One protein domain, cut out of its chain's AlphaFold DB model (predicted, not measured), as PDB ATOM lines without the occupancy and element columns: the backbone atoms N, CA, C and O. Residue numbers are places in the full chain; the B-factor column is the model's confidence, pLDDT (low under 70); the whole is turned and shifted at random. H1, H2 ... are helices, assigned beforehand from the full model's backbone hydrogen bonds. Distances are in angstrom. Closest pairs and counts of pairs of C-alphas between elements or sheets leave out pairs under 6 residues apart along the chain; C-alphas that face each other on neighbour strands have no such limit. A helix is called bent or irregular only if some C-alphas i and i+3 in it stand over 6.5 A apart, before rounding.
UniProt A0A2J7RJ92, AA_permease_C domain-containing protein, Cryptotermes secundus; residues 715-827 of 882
ATOM      1  N   ALA A 715      -5.678 -11.798 -27.894       78.19
ATOM      2  CA  ALA A 715      -4.921 -11.512 -26.679       78.19
ATOM      3  C   ALA A 715      -3.822 -12.555 -26.408       78.19
ATOM      4  O   ALA A 715      -2.690 -12.171 -26.106       78.19
ATOM      5  N   THR A 716      -4.103 -13.857 -26.565       79.31
ATOM      6  CA  THR A 716      -3.078 -14.905 -26.387       79.31
ATOM      7  C   THR A 716      -2.032 -14.840 -27.498       79.31
ATOM      8  O   THR A 716      -0.841 -14.896 -27.205       79.31
ATOM      9  N   GLY A 717      -2.435 -14.574 -28.747       81.31
ATOM     10  CA  GLY A 717      -1.502 -14.312 -29.850       81.31
ATOM     11  C   GLY A 717      -0.582 -13.107 -29.589       81.31
ATOM     12  O   GLY A 717       0.620 -13.172 -29.858       81.31
ATOM     13  N   ARG A 718      -1.097 -12.023 -28.985       84.38
ATOM     14  CA  ARG A 718      -0.275 -10.870 -28.569       84.38
ATOM     15  C   ARG A 718       0.684 -11.207 -27.419       84.38
ATOM     16  O   ARG A 718       1.799 -10.693 -27.398       84.38
ATOM     17  N   ARG A 719       0.288 -12.080 -26.485       85.56
ATOM     18  CA  ARG A 719       1.180 -12.577 -25.421       85.56
ATOM     19  C   ARG A 719       2.304 -13.439 -26.001       85.56
ATOM     20  O   ARG A 719       3.464 -13.134 -25.757       85.56
ATOM     21  N   VAL A 720       1.986 -14.430 -26.840       85.69
ATOM     22  CA  VAL A 720       3.004 -15.312 -27.444       85.69
ATOM     23  C   VAL A 720       3.956 -14.556 -28.364       85.69
ATOM     24  O   VAL A 720       5.148 -14.830 -28.324       85.69
ATOM     25  N   THR A 721       3.493 -13.579 -29.146       85.69
ATOM     26  CA  THR A 721       4.398 -12.773 -29.992       85.69
ATOM     27  C   THR A 721       5.399 -11.959 -29.172       85.69
ATOM     28  O   THR A 721       6.585 -11.968 -29.496       85.69
ATOM     29  N   LEU A 722       4.970 -11.322 -28.076       87.19
ATOM     30  CA  LEU A 722       5.876 -10.623 -27.157       87.19
ATOM     31  C   LEU A 722       6.833 -11.593 -26.445       87.19
ATOM     32  O   LEU A 722       8.038 -11.345 -26.418       87.19
ATOM     33  N   SER A 723       6.330 -12.718 -25.930       87.31
ATOM     34  CA  SER A 723       7.160 -13.743 -25.284       87.31
ATOM     35  C   SER A 723       8.172 -14.365 -26.248       87.31
ATOM     36  O   SER A 723       9.314 -14.571 -25.861       87.31
ATOM     37  N   LEU A 724       7.803 -14.614 -27.509       89.00
ATOM     38  CA  LEU A 724       8.686 -15.171 -28.539       89.00
ATOM     39  C   LEU A 724       9.798 -14.189 -28.932       89.00
ATOM     40  O   LEU A 724      10.943 -14.604 -29.094       89.00
ATOM     41  N   ILE A 725       9.494 -12.889 -29.031       89.00
ATOM     42  CA  ILE A 725      10.515 -11.844 -29.210       89.00
ATOM     43  C   ILE A 725      11.466 -11.830 -28.005       89.00
ATOM     44  O   ILE A 725      12.680 -11.800 -28.191       89.00
ATOM     45  N   GLY A 726      10.935 -11.930 -26.782       87.69
ATOM     46  CA  GLY A 726      11.744 -12.053 -25.568       87.69
ATOM     47  C   GLY A 726      12.644 -13.297 -25.569       87.69
ATOM     48  O   GLY A 726      13.834 -13.171 -25.303       87.69
ATOM     49  N   VAL A 727      12.127 -14.471 -25.960       88.62
ATOM     50  CA  VAL A 727      12.923 -15.705 -26.124       88.62
ATOM     51  C   VAL A 727      14.045 -15.496 -27.139       88.62
ATOM     52  O   VAL A 727      15.181 -15.843 -26.840       88.62
ATOM     53  N   LEU A 728      13.772 -14.895 -28.301       89.00
ATOM     54  CA  LEU A 728      14.796 -14.617 -29.318       89.00
ATOM     55  C   LEU A 728      15.889 -13.665 -28.800       89.00
ATOM     56  O   LEU A 728      17.067 -13.896 -29.063       89.00
ATOM     57  N   VAL A 729      15.525 -12.641 -28.020       88.94
ATOM     58  CA  VAL A 729      16.493 -11.741 -27.369       88.94
ATOM     59  C   VAL A 729      17.317 -12.494 -26.322       88.94
ATOM     60  O   VAL A 729      18.543 -12.495 -26.416       88.94
ATOM     61  N   CYS A 730      16.678 -13.201 -25.387       88.31
ATOM     62  CA  CYS A 730      17.345 -14.019 -24.372       88.31
ATOM     63  C   CYS A 730      18.311 -15.048 -24.985       88.31
ATOM     64  O   CYS A 730      19.454 -15.159 -24.549       88.31
ATOM     65  N   VAL A 731      17.889 -15.752 -26.038       88.31
ATOM     66  CA  VAL A 731      18.703 -16.733 -26.768       88.31
ATOM     67  C   VAL A 731      19.869 -16.069 -27.513       88.31
ATOM     68  O   VAL A 731      20.970 -16.619 -27.530       88.31
ATOM     69  N   SER A 732      19.682 -14.872 -28.082       84.69
ATOM     70  CA  SER A 732      20.785 -14.124 -28.705       84.69
ATOM     71  C   SER A 732      21.830 -13.657 -27.680       84.69
ATOM     72  O   SER A 732      23.026 -13.760 -27.950       84.69
ATOM     73  N   VAL A 733      21.402 -13.253 -26.475       86.44
ATOM     74  CA  VAL A 733      22.296 -12.951 -25.343       86.44
ATOM     75  C   VAL A 733      23.076 -14.197 -24.921       86.44
ATOM     76  O   VAL A 733      24.299 -14.120 -24.835       86.44
ATOM     77  N   VAL A 734      22.416 -15.354 -24.754       86.50
ATOM     78  CA  VAL A 734      23.099 -16.642 -24.501       86.50
ATOM     79  C   VAL A 734      24.170 -16.890 -25.568       86.50
ATOM     80  O   VAL A 734      25.340 -17.066 -25.230       86.50
ATOM     81  N   GLY A 735      23.807 -16.805 -26.851       83.69
ATOM     82  CA  GLY A 735      24.737 -16.970 -27.968       83.69
ATOM     83  C   GLY A 735      25.968 -16.064 -27.866       83.69
ATOM     84  O   GLY A 735      27.091 -16.567 -27.922       83.69
ATOM     85  N   VAL A 736      25.786 -14.755 -27.666       84.25
ATOM     86  CA  VAL A 736      26.893 -13.790 -27.513       84.25
ATOM     87  C   VAL A 736      27.753 -14.101 -26.281       84.25
ATOM     88  O   VAL A 736      28.979 -14.061 -26.367       84.25
ATOM     89  N   THR A 737      27.152 -14.493 -25.154       83.69
ATOM     90  CA  THR A 737      27.920 -14.864 -23.951       83.69
ATOM     91  C   THR A 737      28.764 -16.127 -24.130       83.69
ATOM     92  O   THR A 737      29.828 -16.206 -23.534       83.69
ATOM     93  N   THR A 738      28.396 -17.063 -25.020       80.31
ATOM     94  CA  THR A 738      29.268 -18.215 -25.352       80.31
ATOM     95  C   THR A 738      30.510 -17.856 -26.184       80.31
ATOM     96  O   THR A 738      31.364 -18.716 -26.393       80.31
ATOM     97  N   VAL A 739      30.620 -16.614 -26.672       79.06
ATOM     98  CA  VAL A 739      31.793 -16.098 -27.409       79.06
ATOM     99  C   VAL A 739      32.698 -15.251 -26.502       79.06
ATOM    100  O   VAL A 739      33.906 -15.185 -26.715       79.06
ATOM    101  N   LEU A 740      32.135 -14.618 -25.469       77.50
ATOM    102  CA  LEU A 740      32.861 -13.785 -24.506       77.50
ATOM    103  C   LEU A 740      33.383 -14.647 -23.346       77.50
ATOM    104  O   LEU A 740      32.596 -15.172 -22.566       77.50
ATOM    105  N   SER A 741      34.701 -14.761 -23.192       66.44
ATOM    106  CA  SER A 741      35.351 -15.644 -22.205       66.44
ATOM    107  C   SER A 741      35.393 -15.114 -20.760       66.44
ATOM    108  O   SER A 741      35.986 -15.749 -19.888       66.44
ATOM    109  N   GLU A 742      34.788 -13.959 -20.481       74.06
ATOM    110  CA  GLU A 742      34.806 -13.335 -19.155       74.06
ATOM    111  C   GLU A 742      33.844 -14.007 -18.168       74.06
ATOM    112  O   GLU A 742      32.712 -14.337 -18.512       74.06
ATOM    113  N   ALA A 743      34.227 -14.096 -16.890       70.81
ATOM    114  CA  ALA A 743      33.361 -14.648 -15.842       70.81
ATOM    115  C   ALA A 743      32.001 -13.925 -15.723       70.81
ATOM    116  O   ALA A 743      31.009 -14.540 -15.336       70.81
ATOM    117  N   LEU A 744      31.931 -12.637 -16.091       70.38
ATOM    118  CA  LEU A 744      30.686 -11.865 -16.120       70.38
ATOM    119  C   LEU A 744      29.711 -12.354 -17.210       70.38
ATOM    120  O   LEU A 744      28.496 -12.314 -17.011       70.38
ATOM    121  N   SER A 745      30.224 -12.857 -18.342       77.81
ATOM    122  CA  SER A 745      29.397 -13.351 -19.450       77.81
ATOM    123  C   SER A 745      28.607 -14.596 -19.039       77.81
ATOM    124  O   SER A 745      27.433 -14.709 -19.382       77.81
ATOM    125  N   ALA A 746      29.205 -15.485 -18.237       79.31
ATOM    126  CA  ALA A 746      28.578 -16.723 -17.781       79.31
ATOM    127  C   ALA A 746      27.310 -16.462 -16.945       79.31
ATOM    128  O   ALA A 746      26.299 -17.151 -17.117       79.31
ATOM    129  N   TRP A 747      27.321 -15.424 -16.100       85.38
ATOM    130  CA  TRP A 747      26.138 -14.982 -15.352       85.38
ATOM    131  C   TRP A 747      25.062 -14.422 -16.286       85.38
ATOM    132  O   TRP A 747      23.905 -14.831 -16.195       85.38
ATOM    133  N   CYS A 748      25.433 -13.561 -17.238       85.31
ATOM    134  CA  CYS A 748      24.511 -13.038 -18.253       85.31
ATOM    135  C   CYS A 748      23.903 -14.150 -19.129       85.31
ATOM    136  O   CYS A 748      22.713 -14.103 -19.439       85.31
ATOM    137  N   GLY A 749      24.683 -15.175 -19.481       85.06
ATOM    138  CA  GLY A 749      24.227 -16.344 -20.233       85.06
ATOM    139  C   GLY A 749      23.266 -17.212 -19.423       85.06
ATOM    140  O   GLY A 749      22.212 -17.601 -19.918       85.06
ATOM    141  N   SER A 750      23.567 -17.438 -18.144       85.81
ATOM    142  CA  SER A 750      22.683 -18.171 -17.227       85.81
ATOM    143  C   SER A 750      21.352 -17.438 -17.022       85.81
ATOM    144  O   SER A 750      20.289 -18.046 -17.134       85.81
ATOM    145  N   LEU A 751      21.390 -16.118 -16.816       88.81
ATOM    146  CA  LEU A 751      20.196 -15.270 -16.723       88.81
ATOM    147  C   LEU A 751      19.397 -15.250 -18.036       88.81
ATOM    148  O   LEU A 751      18.171 -15.342 -18.004       88.81
ATOM    149  N   GLY A 752      20.073 -15.193 -19.188       87.62
ATOM    150  CA  GLY A 752      19.446 -15.305 -20.505       87.62
ATOM    151  C   GLY A 752      18.737 -16.648 -20.700       87.62
ATOM    152  O   GLY A 752      17.591 -16.677 -21.142       87.62
ATOM    153  N   LEU A 753      19.367 -17.757 -20.304       89.06
ATOM    154  CA  LEU A 753      18.770 -19.090 -20.385       89.06
ATOM    155  C   LEU A 753      17.550 -19.225 -19.459       89.06
ATOM    156  O   LEU A 753      16.505 -19.699 -19.898       89.06
ATOM    157  N   ILE A 754      17.645 -18.751 -18.212       90.12
ATOM    158  CA  ILE A 754      16.524 -18.736 -17.255       90.12
ATOM    159  C   ILE A 754      15.367 -17.877 -17.788       90.12
ATOM    160  O   ILE A 754      14.215 -18.311 -17.758       90.12
ATOM    161  N   GLY A 755      15.658 -16.696 -18.346       89.25
ATOM    162  CA  GLY A 755      14.662 -15.826 -18.976       89.25
ATOM    163  C   GLY A 755      13.976 -16.475 -20.182       89.25
ATOM    164  O   GLY A 755      12.752 -16.407 -20.303       89.25
ATOM    165  N   ALA A 756      14.732 -17.175 -21.034       88.69
ATOM    166  CA  ALA A 756      14.171 -17.942 -22.143       88.69
ATOM    167  C   ALA A 756      13.258 -19.077 -21.644       88.69
ATOM    168  O   ALA A 756      12.137 -19.205 -22.128       88.69
ATOM    169  N   LEU A 757      13.689 -19.859 -20.647       88.81
ATOM    170  CA  LEU A 757      12.893 -20.944 -20.058       88.81
ATOM    171  C   LEU A 757      11.597 -20.430 -19.407       88.81
ATOM    172  O   LEU A 757      10.536 -21.018 -19.613       88.81
ATOM    173  N   PHE A 758      11.653 -19.304 -18.690       90.50
ATOM    174  CA  PHE A 758      10.475 -18.655 -18.110       90.50
ATOM    175  C   PHE A 758       9.476 -18.208 -19.190       90.50
ATOM    176  O   PHE A 758       8.288 -18.522 -19.115       90.50
ATOM    177  N   LEU A 759       9.949 -17.535 -20.243       90.00
ATOM    178  CA  LEU A 759       9.088 -17.104 -21.349       90.00
ATOM    179  C   LEU A 759       8.525 -18.288 -22.154       90.00
ATOM    180  O   LEU A 759       7.391 -18.216 -22.625       90.00
ATOM    181  N   LEU A 760       9.263 -19.396 -22.266       88.31
ATOM    182  CA  LEU A 760       8.767 -20.640 -22.860       88.31
ATOM    183  C   LEU A 760       7.684 -21.305 -22.004       88.31
ATOM    184  O   LEU A 760       6.709 -21.798 -22.569       88.31
ATOM    185  N   ALA A 761       7.786 -21.256 -20.673       87.44
ATOM    186  CA  ALA A 761       6.714 -21.698 -19.782       87.44
ATOM    187  C   ALA A 761       5.447 -20.832 -19.943       87.44
ATOM    188  O   ALA A 761       4.348 -21.372 -20.060       87.44
ATOM    189  N   VAL A 762       5.592 -19.505 -20.063       87.00
ATOM    190  CA  VAL A 762       4.470 -18.587 -20.355       87.00
ATOM    191  C   VAL A 762       3.803 -18.910 -21.701       87.00
ATOM    192  O   VAL A 762       2.576 -18.859 -21.799       87.00
ATOM    193  N   ILE A 763       4.579 -19.286 -22.728       86.56
ATOM    194  CA  ILE A 763       4.057 -19.745 -24.030       86.56
ATOM    195  C   ILE A 763       3.370 -21.115 -23.899       86.56
ATOM    196  O   ILE A 763       2.283 -21.303 -24.441       86.56
ATOM    197  N   ALA A 764       3.951 -22.059 -23.154       85.75
ATOM    198  CA  ALA A 764       3.375 -23.386 -22.921       85.75
ATOM    199  C   ALA A 764       2.016 -23.328 -22.195       85.75
ATOM    200  O   ALA A 764       1.159 -24.163 -22.456       85.75
ATOM    201  N   GLN A 765       1.801 -22.314 -21.350       85.38
ATOM    202  CA  GLN A 765       0.526 -22.038 -20.674       85.38
ATOM    203  C   GLN A 765      -0.552 -21.400 -21.573       85.38
ATOM    204  O   GLN A 765      -1.692 -21.256 -21.132       85.38
ATOM    205  N   GLN A 766      -0.235 -20.968 -22.802       83.94
ATOM    206  CA  GLN A 766      -1.252 -20.410 -23.702       83.94
ATOM    207  C   GLN A 766      -2.014 -21.524 -24.453       83.94
ATOM    208  O   GLN A 766      -1.444 -22.577 -24.737       83.94
ATOM    209  N   PRO A 767      -3.281 -21.296 -24.845       78.94
ATOM    210  CA  PRO A 767      -4.008 -22.211 -25.724       78.94
ATOM    211  C   PRO A 767      -3.340 -22.378 -27.095       78.94
ATOM    212  O   PRO A 767      -3.031 -21.390 -27.767       78.94
ATOM    213  N   GLN A 768      -3.161 -23.631 -27.524       79.31
ATOM    214  CA  GLN A 768      -2.631 -23.981 -28.846       79.31
ATOM    215  C   GLN A 768      -3.733 -24.108 -29.905       79.31
ATOM    216  O   GLN A 768      -4.896 -24.378 -29.618       79.31
ATOM    217  N   ASN A 769      -3.343 -23.949 -31.167       72.06
ATOM    218  CA  ASN A 769      -4.204 -24.139 -32.322       72.06
ATOM    219  C   ASN A 769      -4.216 -25.615 -32.773       72.06
ATOM    220  O   ASN A 769      -3.196 -26.148 -33.234       72.06
ATOM    221  N   ASP A 770      -5.378 -26.261 -32.651       62.06
ATOM    222  CA  ASP A 770      -5.541 -27.718 -32.763       62.06
ATOM    223  C   ASP A 770      -5.899 -28.243 -34.167       62.06
ATOM    224  O   ASP A 770      -6.429 -29.345 -34.335       62.06
ATOM    225  N   GLN A 771      -5.568 -27.491 -35.224       62.78
ATOM    226  CA  GLN A 771      -5.685 -28.025 -36.583       62.78
ATOM    227  C   GLN A 771      -4.840 -29.293 -36.777       62.78
ATOM    228  O   GLN A 771      -3.627 -29.312 -36.533       62.78
ATOM    229  N   LYS A 772      -5.500 -30.334 -37.309       56.22
ATOM    230  CA  LYS A 772      -4.922 -31.621 -37.729       56.22
ATOM    231  C   LYS A 772      -4.012 -31.449 -38.957       56.22
ATOM    232  O   LYS A 772      -4.358 -31.835 -40.070       56.22
ATOM    233  N   THR A 773      -2.841 -30.856 -38.750       58.94
ATOM    234  CA  THR A 773      -1.750 -30.776 -39.731       58.94
ATOM    235  C   THR A 773      -1.077 -32.137 -39.903       58.94
ATOM    236  O   THR A 773      -0.731 -32.790 -38.917       58.94
ATOM    237  N   GLU A 774      -0.816 -32.546 -41.144       59.19
ATOM    238  CA  GLU A 774       0.035 -33.709 -41.417       59.19
ATOM    239  C   GLU A 774       1.474 -33.419 -40.967       59.19
ATOM    240  O   GLU A 774       2.024 -32.381 -41.321       59.19
ATOM    241  N   GLY A 775       2.076 -34.318 -40.179       61.31
ATOM    242  CA  GLY A 775       3.426 -34.113 -39.636       61.31
ATOM    243  C   GLY A 775       3.499 -33.100 -38.485       61.31
ATOM    244  O   GLY A 775       4.372 -32.241 -38.495       61.31
ATOM    245  N   ARG A 776       2.588 -33.189 -37.502       69.94
ATOM    246  CA  ARG A 776       2.615 -32.359 -36.280       69.94
ATOM    247  C   ARG A 776       3.933 -32.562 -35.512       69.94
ATOM    248  O   ARG A 776       4.289 -33.703 -35.217       69.94
ATOM    249  N   VAL A 777       4.624 -31.479 -35.155       78.00
ATOM    250  CA  VAL A 777       5.835 -31.530 -34.312       78.00
ATOM    251  C   VAL A 777       5.457 -31.961 -32.883       78.00
ATOM    252  O   VAL A 777       4.537 -31.376 -32.304       78.00
ATOM    253  N   PRO A 778       6.132 -32.959 -32.280       78.31
ATOM    254  CA  PRO A 778       5.899 -33.332 -30.886       78.31
ATOM    255  C   PRO A 778       6.508 -32.301 -29.919       78.31
ATOM    256  O   PRO A 778       7.504 -31.656 -30.232       78.31
ATOM    257  N   LEU A 779       5.926 -32.169 -28.721       82.62
ATOM    258  CA  LEU A 779       6.400 -31.281 -27.644       82.62
ATOM    259  C   LEU A 779       6.571 -29.798 -28.065       82.62
ATOM    260  O   LEU A 779       7.553 -29.147 -27.715       82.62
ATOM    261  N   VAL A 780       5.598 -29.220 -28.776       82.00
ATOM    262  CA  VAL A 780       5.475 -27.750 -28.901       82.00
ATOM    263  C   VAL A 780       5.100 -27.164 -27.523       82.00
ATOM    264  O   VAL A 780       4.161 -27.678 -26.916       82.00
ATOM    265  N   PRO A 781       5.769 -26.106 -27.011       84.19
ATOM    266  CA  PRO A 781       6.765 -25.258 -27.682       84.19
ATOM    267  C   PRO A 781       8.231 -25.705 -27.525       84.19
ATOM    268  O   PRO A 781       9.093 -25.175 -28.224       84.19
ATOM    269  N   TRP A 782       8.527 -26.655 -26.634       87.62
ATOM    270  CA  TRP A 782       9.885 -27.042 -26.231       87.62
ATOM    271  C   TRP A 782      10.791 -27.525 -27.375       87.62
ATOM    272  O   TRP A 782      11.952 -27.122 -27.424       87.62
ATOM    273  N   LEU A 783      10.290 -28.345 -28.307       90.88
ATOM    274  CA  LEU A 783      11.106 -28.872 -29.412       90.88
ATOM    275  C   LEU A 783      11.474 -27.774 -30.433       90.88
ATOM    276  O   LEU A 783      12.667 -27.580 -30.667       90.88
ATOM    277  N   PRO A 784      10.540 -26.968 -30.983       90.56
ATOM    278  CA  PRO A 784      10.925 -25.800 -31.779       90.56
ATOM    279  C   PRO A 784      11.835 -24.822 -31.019       90.56
ATOM    280  O   PRO A 784      12.744 -24.241 -31.608       90.56
ATOM    281  N   ALA A 785      11.644 -24.653 -29.708       89.81
ATOM    282  CA  ALA A 785      12.484 -23.771 -28.904       89.81
ATOM    283  C   ALA A 785      13.930 -24.272 -28.742       89.81
ATOM    284  O   ALA A 785      14.851 -23.456 -28.751       89.81
ATOM    285  N   SER A 786      14.162 -25.589 -28.654       91.06
ATOM    286  CA  SER A 786      15.525 -26.132 -28.646       91.06
ATOM    287  C   SER A 786      16.214 -25.954 -30.003       91.06
ATOM    288  O   SER A 786      17.395 -25.616 -30.031       91.06
ATOM    289  N   VAL A 787      15.479 -26.043 -31.120       93.94
ATOM    290  CA  VAL A 787      15.994 -25.696 -32.461       93.94
ATOM    291  C   VAL A 787      16.398 -24.219 -32.536       93.94
ATOM    292  O   VAL A 787      17.480 -23.917 -33.044       93.94
ATOM    293  N   VAL A 788      15.592 -23.298 -31.991       93.06
ATOM    294  CA  VAL A 788      15.952 -21.869 -31.892       93.06
ATOM    295  C   VAL A 788      17.228 -21.677 -31.062       93.06
ATOM    296  O   VAL A 788      18.148 -21.002 -31.519       93.06
ATOM    297  N   LEU A 789      17.313 -22.296 -29.878       91.06
ATOM    298  CA  LEU A 789      18.470 -22.190 -28.981       91.06
ATOM    299  C   LEU A 789      19.758 -22.727 -29.626       91.06
ATOM    300  O   LEU A 789      20.765 -22.021 -29.657       91.06
ATOM    301  N   ILE A 790      19.723 -23.949 -30.168       93.38
ATOM    302  CA  ILE A 790      20.892 -24.604 -30.769       93.38
ATOM    303  C   ILE A 790      21.397 -23.792 -31.964       93.38
ATOM    304  O   ILE A 790      22.567 -23.416 -31.995       93.38
ATOM    305  N   ASN A 791      20.533 -23.462 -32.929       94.00
ATOM    306  CA  ASN A 791      20.980 -22.769 -34.139       94.00
ATOM    307  C   ASN A 791      21.447 -21.328 -33.862       94.00
ATOM    308  O   ASN A 791      22.347 -20.849 -34.549       94.00
ATOM    309  N   ALA A 792      20.921 -20.656 -32.832       91.19
ATOM    310  CA  ALA A 792      21.413 -19.344 -32.416       91.19
ATOM    311  C   ALA A 792      22.789 -19.402 -31.726       91.19
ATOM    312  O   ALA A 792      23.635 -18.556 -32.015       91.19
ATOM    313  N   VAL A 793      23.047 -20.398 -30.868       90.38
ATOM    314  CA  VAL A 793      24.377 -20.610 -30.257       90.38
ATOM    315  C   VAL A 793      25.409 -21.015 -31.316       90.38
ATOM    316  O   VAL A 793      26.516 -20.490 -31.336       90.38
ATOM    317  N   LEU A 794      25.050 -21.895 -32.255       93.00
ATOM    318  CA  LEU A 794      25.928 -22.238 -33.380       93.00
ATOM    319  C   LEU A 794      26.181 -21.025 -34.292       93.00
ATOM    320  O   LEU A 794      27.313 -20.772 -34.706       93.00
ATOM    321  N   GLY A 795      25.140 -20.237 -34.573       90.50
ATOM    322  CA  GLY A 795      25.240 -19.014 -35.363       90.50
ATOM    323  C   GLY A 795      26.118 -17.943 -34.710       90.50
ATOM    324  O   GLY A 795      26.861 -17.267 -35.424       90.50
ATOM    325  N   SER A 796      26.091 -17.804 -33.377       87.62
ATOM    326  CA  SER A 796      26.868 -16.782 -32.662       87.62
ATOM    327  C   SER A 796      28.382 -17.002 -32.763       87.62
ATOM    328  O   SER A 796      29.117 -16.041 -32.999       87.62
ATOM    329  N   GLN A 797      28.842 -18.256 -32.676       89.12
ATOM    330  CA  GLN A 797      30.262 -18.616 -32.810       89.12
ATOM    331  C   GLN A 797      30.820 -18.226 -34.194       89.12
ATOM    332  O   GLN A 797      31.941 -17.732 -34.302       89.12
ATOM    333  N   LEU A 798      30.029 -18.386 -35.263       88.50
ATOM    334  CA  LEU A 798      30.452 -18.009 -36.616       88.50
ATOM    335  C   LEU A 798      30.312 -16.510 -36.896       88.50
ATOM    336  O   LEU A 798      31.249 -15.905 -37.433       88.50
ATOM    337  N   ILE A 799      29.171 -15.905 -36.543       83.25
ATOM    338  CA  ILE A 799      28.857 -14.514 -36.903       83.25
ATOM    339  C   ILE A 799      29.841 -13.524 -36.274       83.25
ATOM    340  O   ILE A 799      30.178 -12.535 -36.917       83.25
ATOM    341  N   ALA A 800      30.410 -13.835 -35.102       73.44
ATOM    342  CA  ALA A 800      31.490 -13.062 -34.487       73.44
ATOM    343  C   ALA A 800      32.692 -12.827 -35.429       73.44
ATOM    344  O   ALA A 800      33.367 -11.807 -35.328       73.44
ATOM    345  N   THR A 801      32.929 -13.732 -36.387       77.50
ATOM    346  CA  THR A 801      34.054 -13.652 -37.335       77.50
ATOM    347  C   THR A 801      33.671 -13.162 -38.736       77.50
ATOM    348  O   THR A 801      34.560 -12.861 -39.531       77.50
ATOM    349  N   VAL A 802      32.372 -13.062 -39.051       85.19
ATOM    350  CA  VAL A 802      31.868 -12.641 -40.379       85.19
ATOM    351  C   VAL A 802      30.842 -11.503 -40.329       85.19
ATOM    352  O   VAL A 802      30.256 -11.160 -41.357       85.19
ATOM    353  N   TRP A 803      30.647 -10.888 -39.157       78.56
ATOM    354  CA  TRP A 803      29.629  -9.863 -38.892       78.56
ATOM    355  C   TRP A 803      29.590  -8.761 -39.951       78.56
ATOM    356  O   TRP A 803      28.508  -8.353 -40.357       78.56
ATOM    357  N   LEU A 804      30.749  -8.322 -40.449       75.88
ATOM    358  CA  LEU A 804      30.859  -7.250 -41.437       75.88
ATOM    359  C   LEU A 804      30.218  -7.632 -42.784       75.88
ATOM    360  O   LEU A 804      29.534  -6.808 -43.387       75.88
ATOM    361  N   ALA A 805      30.337  -8.890 -43.221       77.81
ATOM    362  CA  ALA A 805      29.650  -9.377 -44.419       77.81
ATOM    363  C   ALA A 805      28.125  -9.434 -44.206       77.81
ATOM    364  O   ALA A 805      27.355  -9.001 -45.067       77.81
ATOM    365  N   THR A 806      27.674  -9.896 -43.034       75.00
ATOM    366  CA  THR A 806      26.247  -9.927 -42.675       75.00
ATOM    367  C   THR A 806      25.651  -8.516 -42.571       75.00
ATOM    368  O   THR A 806      24.566  -8.266 -43.095       75.00
ATOM    369  N   VAL A 807      26.375  -7.574 -41.960       77.62
ATOM    370  CA  VAL A 807      25.978  -6.164 -41.798       77.62
ATOM    371  C   VAL A 807      25.971  -5.404 -43.128       77.62
ATOM    372  O   VAL A 807      25.207  -4.457 -43.259       77.62
ATOM    373  N   ILE A 808      26.729  -5.832 -44.144       83.50
ATOM    374  CA  ILE A 808      26.628  -5.284 -45.507       83.50
ATOM    375  C   ILE A 808      25.443  -5.899 -46.280       83.50
ATOM    376  O   ILE A 808      24.707  -5.181 -46.959       83.50
ATOM    377  N   TRP A 809      25.207  -7.212 -46.167       88.38
ATOM    378  CA  TRP A 809      24.168  -7.906 -46.946       88.38
ATOM    379  C   TRP A 809      22.732  -7.687 -46.439       88.38
ATOM    380  O   TRP A 809      21.783  -7.619 -47.226       88.38
ATOM    381  N   MET A 810      22.539  -7.583 -45.122       88.19
ATOM    382  CA  MET A 810      21.203  -7.485 -44.520       88.19
ATOM    383  C   MET A 810      20.487  -6.154 -44.833       88.19
ATOM    384  O   MET A 810      19.309  -6.206 -45.203       88.19
ATOM    385  N   PRO A 811      21.144  -4.971 -44.798       88.38
ATOM    386  CA  PRO A 811      20.534  -3.713 -45.227       88.38
ATOM    387  C   PRO A 811      20.115  -3.706 -46.697       88.38
ATOM    388  O   PRO A 811      19.083  -3.123 -47.015       88.38
ATOM    389  N   LEU A 812      20.848  -4.383 -47.591       89.25
ATOM    390  CA  LEU A 812      20.468  -4.482 -49.005       89.25
ATOM    391  C   LEU A 812      19.108  -5.183 -49.163       89.25
ATOM    392  O   LEU A 812      18.209  -4.653 -49.818       89.25
ATOM    393  N   GLY A 813      18.917  -6.321 -48.488       87.75
ATOM    394  CA  GLY A 813      17.630  -7.023 -48.458       87.75
ATOM    395  C   GLY A 813      16.521  -6.197 -47.806       87.75
ATOM    396  O   GLY A 813      15.412  -6.118 -48.335       87.75
ATOM    397  N   PHE A 814      16.830  -5.523 -46.695       87.12
ATOM    398  CA  PHE A 814      15.903  -4.625 -46.003       87.12
ATOM    399  C   PHE A 814      15.422  -3.494 -46.928       87.12
ATOM    400  O   PHE A 814      14.218  -3.298 -47.086       87.12
ATOM    401  N   ILE A 815      16.336  -2.795 -47.608       88.38
ATOM    402  CA  ILE A 815      16.017  -1.718 -48.558       88.38
ATOM    403  C   ILE A 815      15.136  -2.246 -49.698       88.38
ATOM    404  O   ILE A 815      14.122  -1.625 -50.022       88.38
ATOM    405  N   LEU A 816      15.460  -3.409 -50.273       87.31
ATOM    406  CA  LEU A 816      14.668  -4.009 -51.351       87.31
ATOM    407  C   LEU A 816      13.246  -4.397 -50.897       87.31
ATOM    408  O   LEU A 816      12.277  -4.077 -51.594       87.31
ATOM    409  N   TYR A 817      13.096  -5.008 -49.715       84.75
ATOM    410  CA  TYR A 817      11.791  -5.360 -49.141       84.75
ATOM    411  C   TYR A 817      10.960  -4.116 -48.792       84.75
ATOM    412  O   TYR A 817       9.787  -4.033 -49.167       84.75
ATOM    413  N   TRP A 818      11.549  -3.110 -48.131       82.88
ATOM    414  CA  TRP A 818      10.847  -1.864 -47.798       82.88
ATOM    415  C   TRP A 818      10.454  -1.072 -49.054       82.88
ATOM    416  O   TRP A 818       9.338  -0.555 -49.103       82.88
ATOM    417  N   ARG A 819      11.292  -1.059 -50.103       82.75
ATOM    418  CA  ARG A 819      10.966  -0.479 -51.418       82.75
ATOM    419  C   ARG A 819       9.727  -1.138 -52.035       82.75
ATOM    420  O   ARG A 819       8.792  -0.425 -52.397       82.75
ATOM    421  N   LYS A 820       9.667  -2.480 -52.091       72.12
ATOM    422  CA  LYS A 820       8.468  -3.202 -52.571       72.12
ATOM    423  C   LYS A 820       7.251  -2.898 -51.694       72.12
ATOM    424  O   LYS A 820       6.180  -2.604 -52.212       72.12
ATOM    425  N   ARG A 821       7.403  -2.933 -50.366       72.31
ATOM    426  CA  ARG A 821       6.312  -2.692 -49.403       72.31
ATOM    427  C   ARG A 821       5.742  -1.274 -49.518       72.31
ATOM    428  O   ARG A 821       4.536  -1.102 -49.363       72.31
ATOM    429  N   GLY A 822       6.580  -0.281 -49.821       68.50
ATOM    430  CA  GLY A 822       6.165   1.080 -50.164       68.50
ATOM    431  C   GLY A 822       5.370   1.126 -51.470       68.50
ATOM    432  O   GLY A 822       4.224   1.569 -51.462       68.50
ATOM    433  N   LEU A 823       5.934   0.585 -52.555       64.50
ATOM    434  CA  LEU A 823       5.304   0.577 -53.882       64.50
ATOM    435  C   LEU A 823       3.953  -0.164 -53.891       64.50
ATOM    436  O   LEU A 823       2.960   0.328 -54.424       64.50
ATOM    437  N   TRP A 824       3.883  -1.321 -53.230       63.62
ATOM    438  CA  TRP A 824       2.651  -2.098 -53.078       63.62
ATOM    439  C   TRP A 824       1.592  -1.332 -52.277       63.62
ATOM    440  O   TRP A 824       0.425  -1.326 -52.659       63.62
ATOM    441  N   ARG A 825       1.989  -0.623 -51.208       61.50
ATOM    442  CA  ARG A 825       1.085   0.263 -50.454       61.50
ATOM    443  C   ARG A 825       0.577   1.435 -51.291       61.50
ATOM    444  O   ARG A 825      -0.560   1.835 -51.078       61.50
ATOM    445  N   THR A 826       1.363   1.984 -52.220       60.03
ATOM    446  CA  THR A 826       0.878   3.040 -53.125       60.03
ATOM    447  C   THR A 826      -0.070   2.505 -54.196       60.03
ATOM    448  O   THR A 826      -1.088   3.142 -54.439       60.03
ATOM    449  N   CYS A 827       0.197   1.330 -54.776       58.97
ATOM    450  CA  CYS A 827      -0.664   0.742 -55.812       58.97
ATOM    451  C   CYS A 827      -1.968   0.136 -55.259       58.97
ATOM    452  O   CYS A 827      -2.984   0.172 -55.941       58.97
TER     453      CYS A 827
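What this domain is: This is residues 715 to 827 of the 882 residues of the protein "AA_permease_C domain-containing protein" of Cryptotermes secundus (UniProt A0A2J7RJ92). A helical hairpin, H1 and H2 side by side, has the first arm of a long bent helix, H3a, packed slantwise on the later part of H1; the second arm, H3b, swings away from this body as the other limb of a V, and residues 801 to 827 stick out free. A long loop between H2 and H3 also stands free at residues 769 to 778. The printed part has 113 residues, with three named helices in the order H1, H2, H3 and no named strand; the class is all helix. The whole is loose, with a radius of gyration of the C-alphas of 17.6 A, and spans 54 by 43 by 27 A.

Where its parts are: H1 runs from residue 715, with its C-alpha at (-4.921, -11.512, -26.679), to residue 737, over 33.1 A. H2 holds residues 743 to 764, over 32.0 A, and begins with C-alpha 743 at (33.361, -14.648, -15.842). H3, residues 782 to 827, was assigned as one helix by its hydrogen bonds, but it is bent: C-alphas 801 and 804 are 8.2 A apart. Its arm H3a holds residues 782 to 801, over 29.8 A, with a kink of 26 degrees near residue 795. Its arm H3b holds residues 804 to 827, over 35.6 A, and ends with C-alpha 827 at (-0.664, 0.742, -55.812).

How they stand to each other: H1 and H2 form a helical hairpin and touch, opposite ways at a shallow tilt of 21 degrees; their closest C-alphas, those of Val 734 and Gly 749, are 4.4 A apart. H1 touches H3a with residues 728 to 736 alone, and H3a touches H1 with residues 788 to 797 alone; the closest C-alphas, those of Gly 735 and Val 793, are 4.3 A apart. These two run the same way at a steep tilt of 39 degrees. H2 and H3a are close but not clearly touching, with the closest C-alphas, those of Leu 760 and Trp 782, 7.3 A apart. H3a and H3b stand at a steep tilt of 59 degrees, opposite ways. H3b is apart from H1 and H2. Every O i to N i+4 pair is within hydrogen-bond range in H1; the counts are 17 of 18 in H2, 14 of 16 in H3a and 18 of 20 in H3b.

The domain as a whole: The two C-alphas farthest apart, those of Ala 743 and Cys 827, are 54.7 A apart. Without the stretches that stand free, the body of 76 residues spans 40 by 21 by 19 A. The printed part has no cut. The link from H1 to H2 is tight, with 5 residues, and the link from H2 to H3a is long, with 17. The mean pLDDT of the printed part is 82.1; it is under 70 at residue 741, residues 770 to 776 and residues 822 to 827.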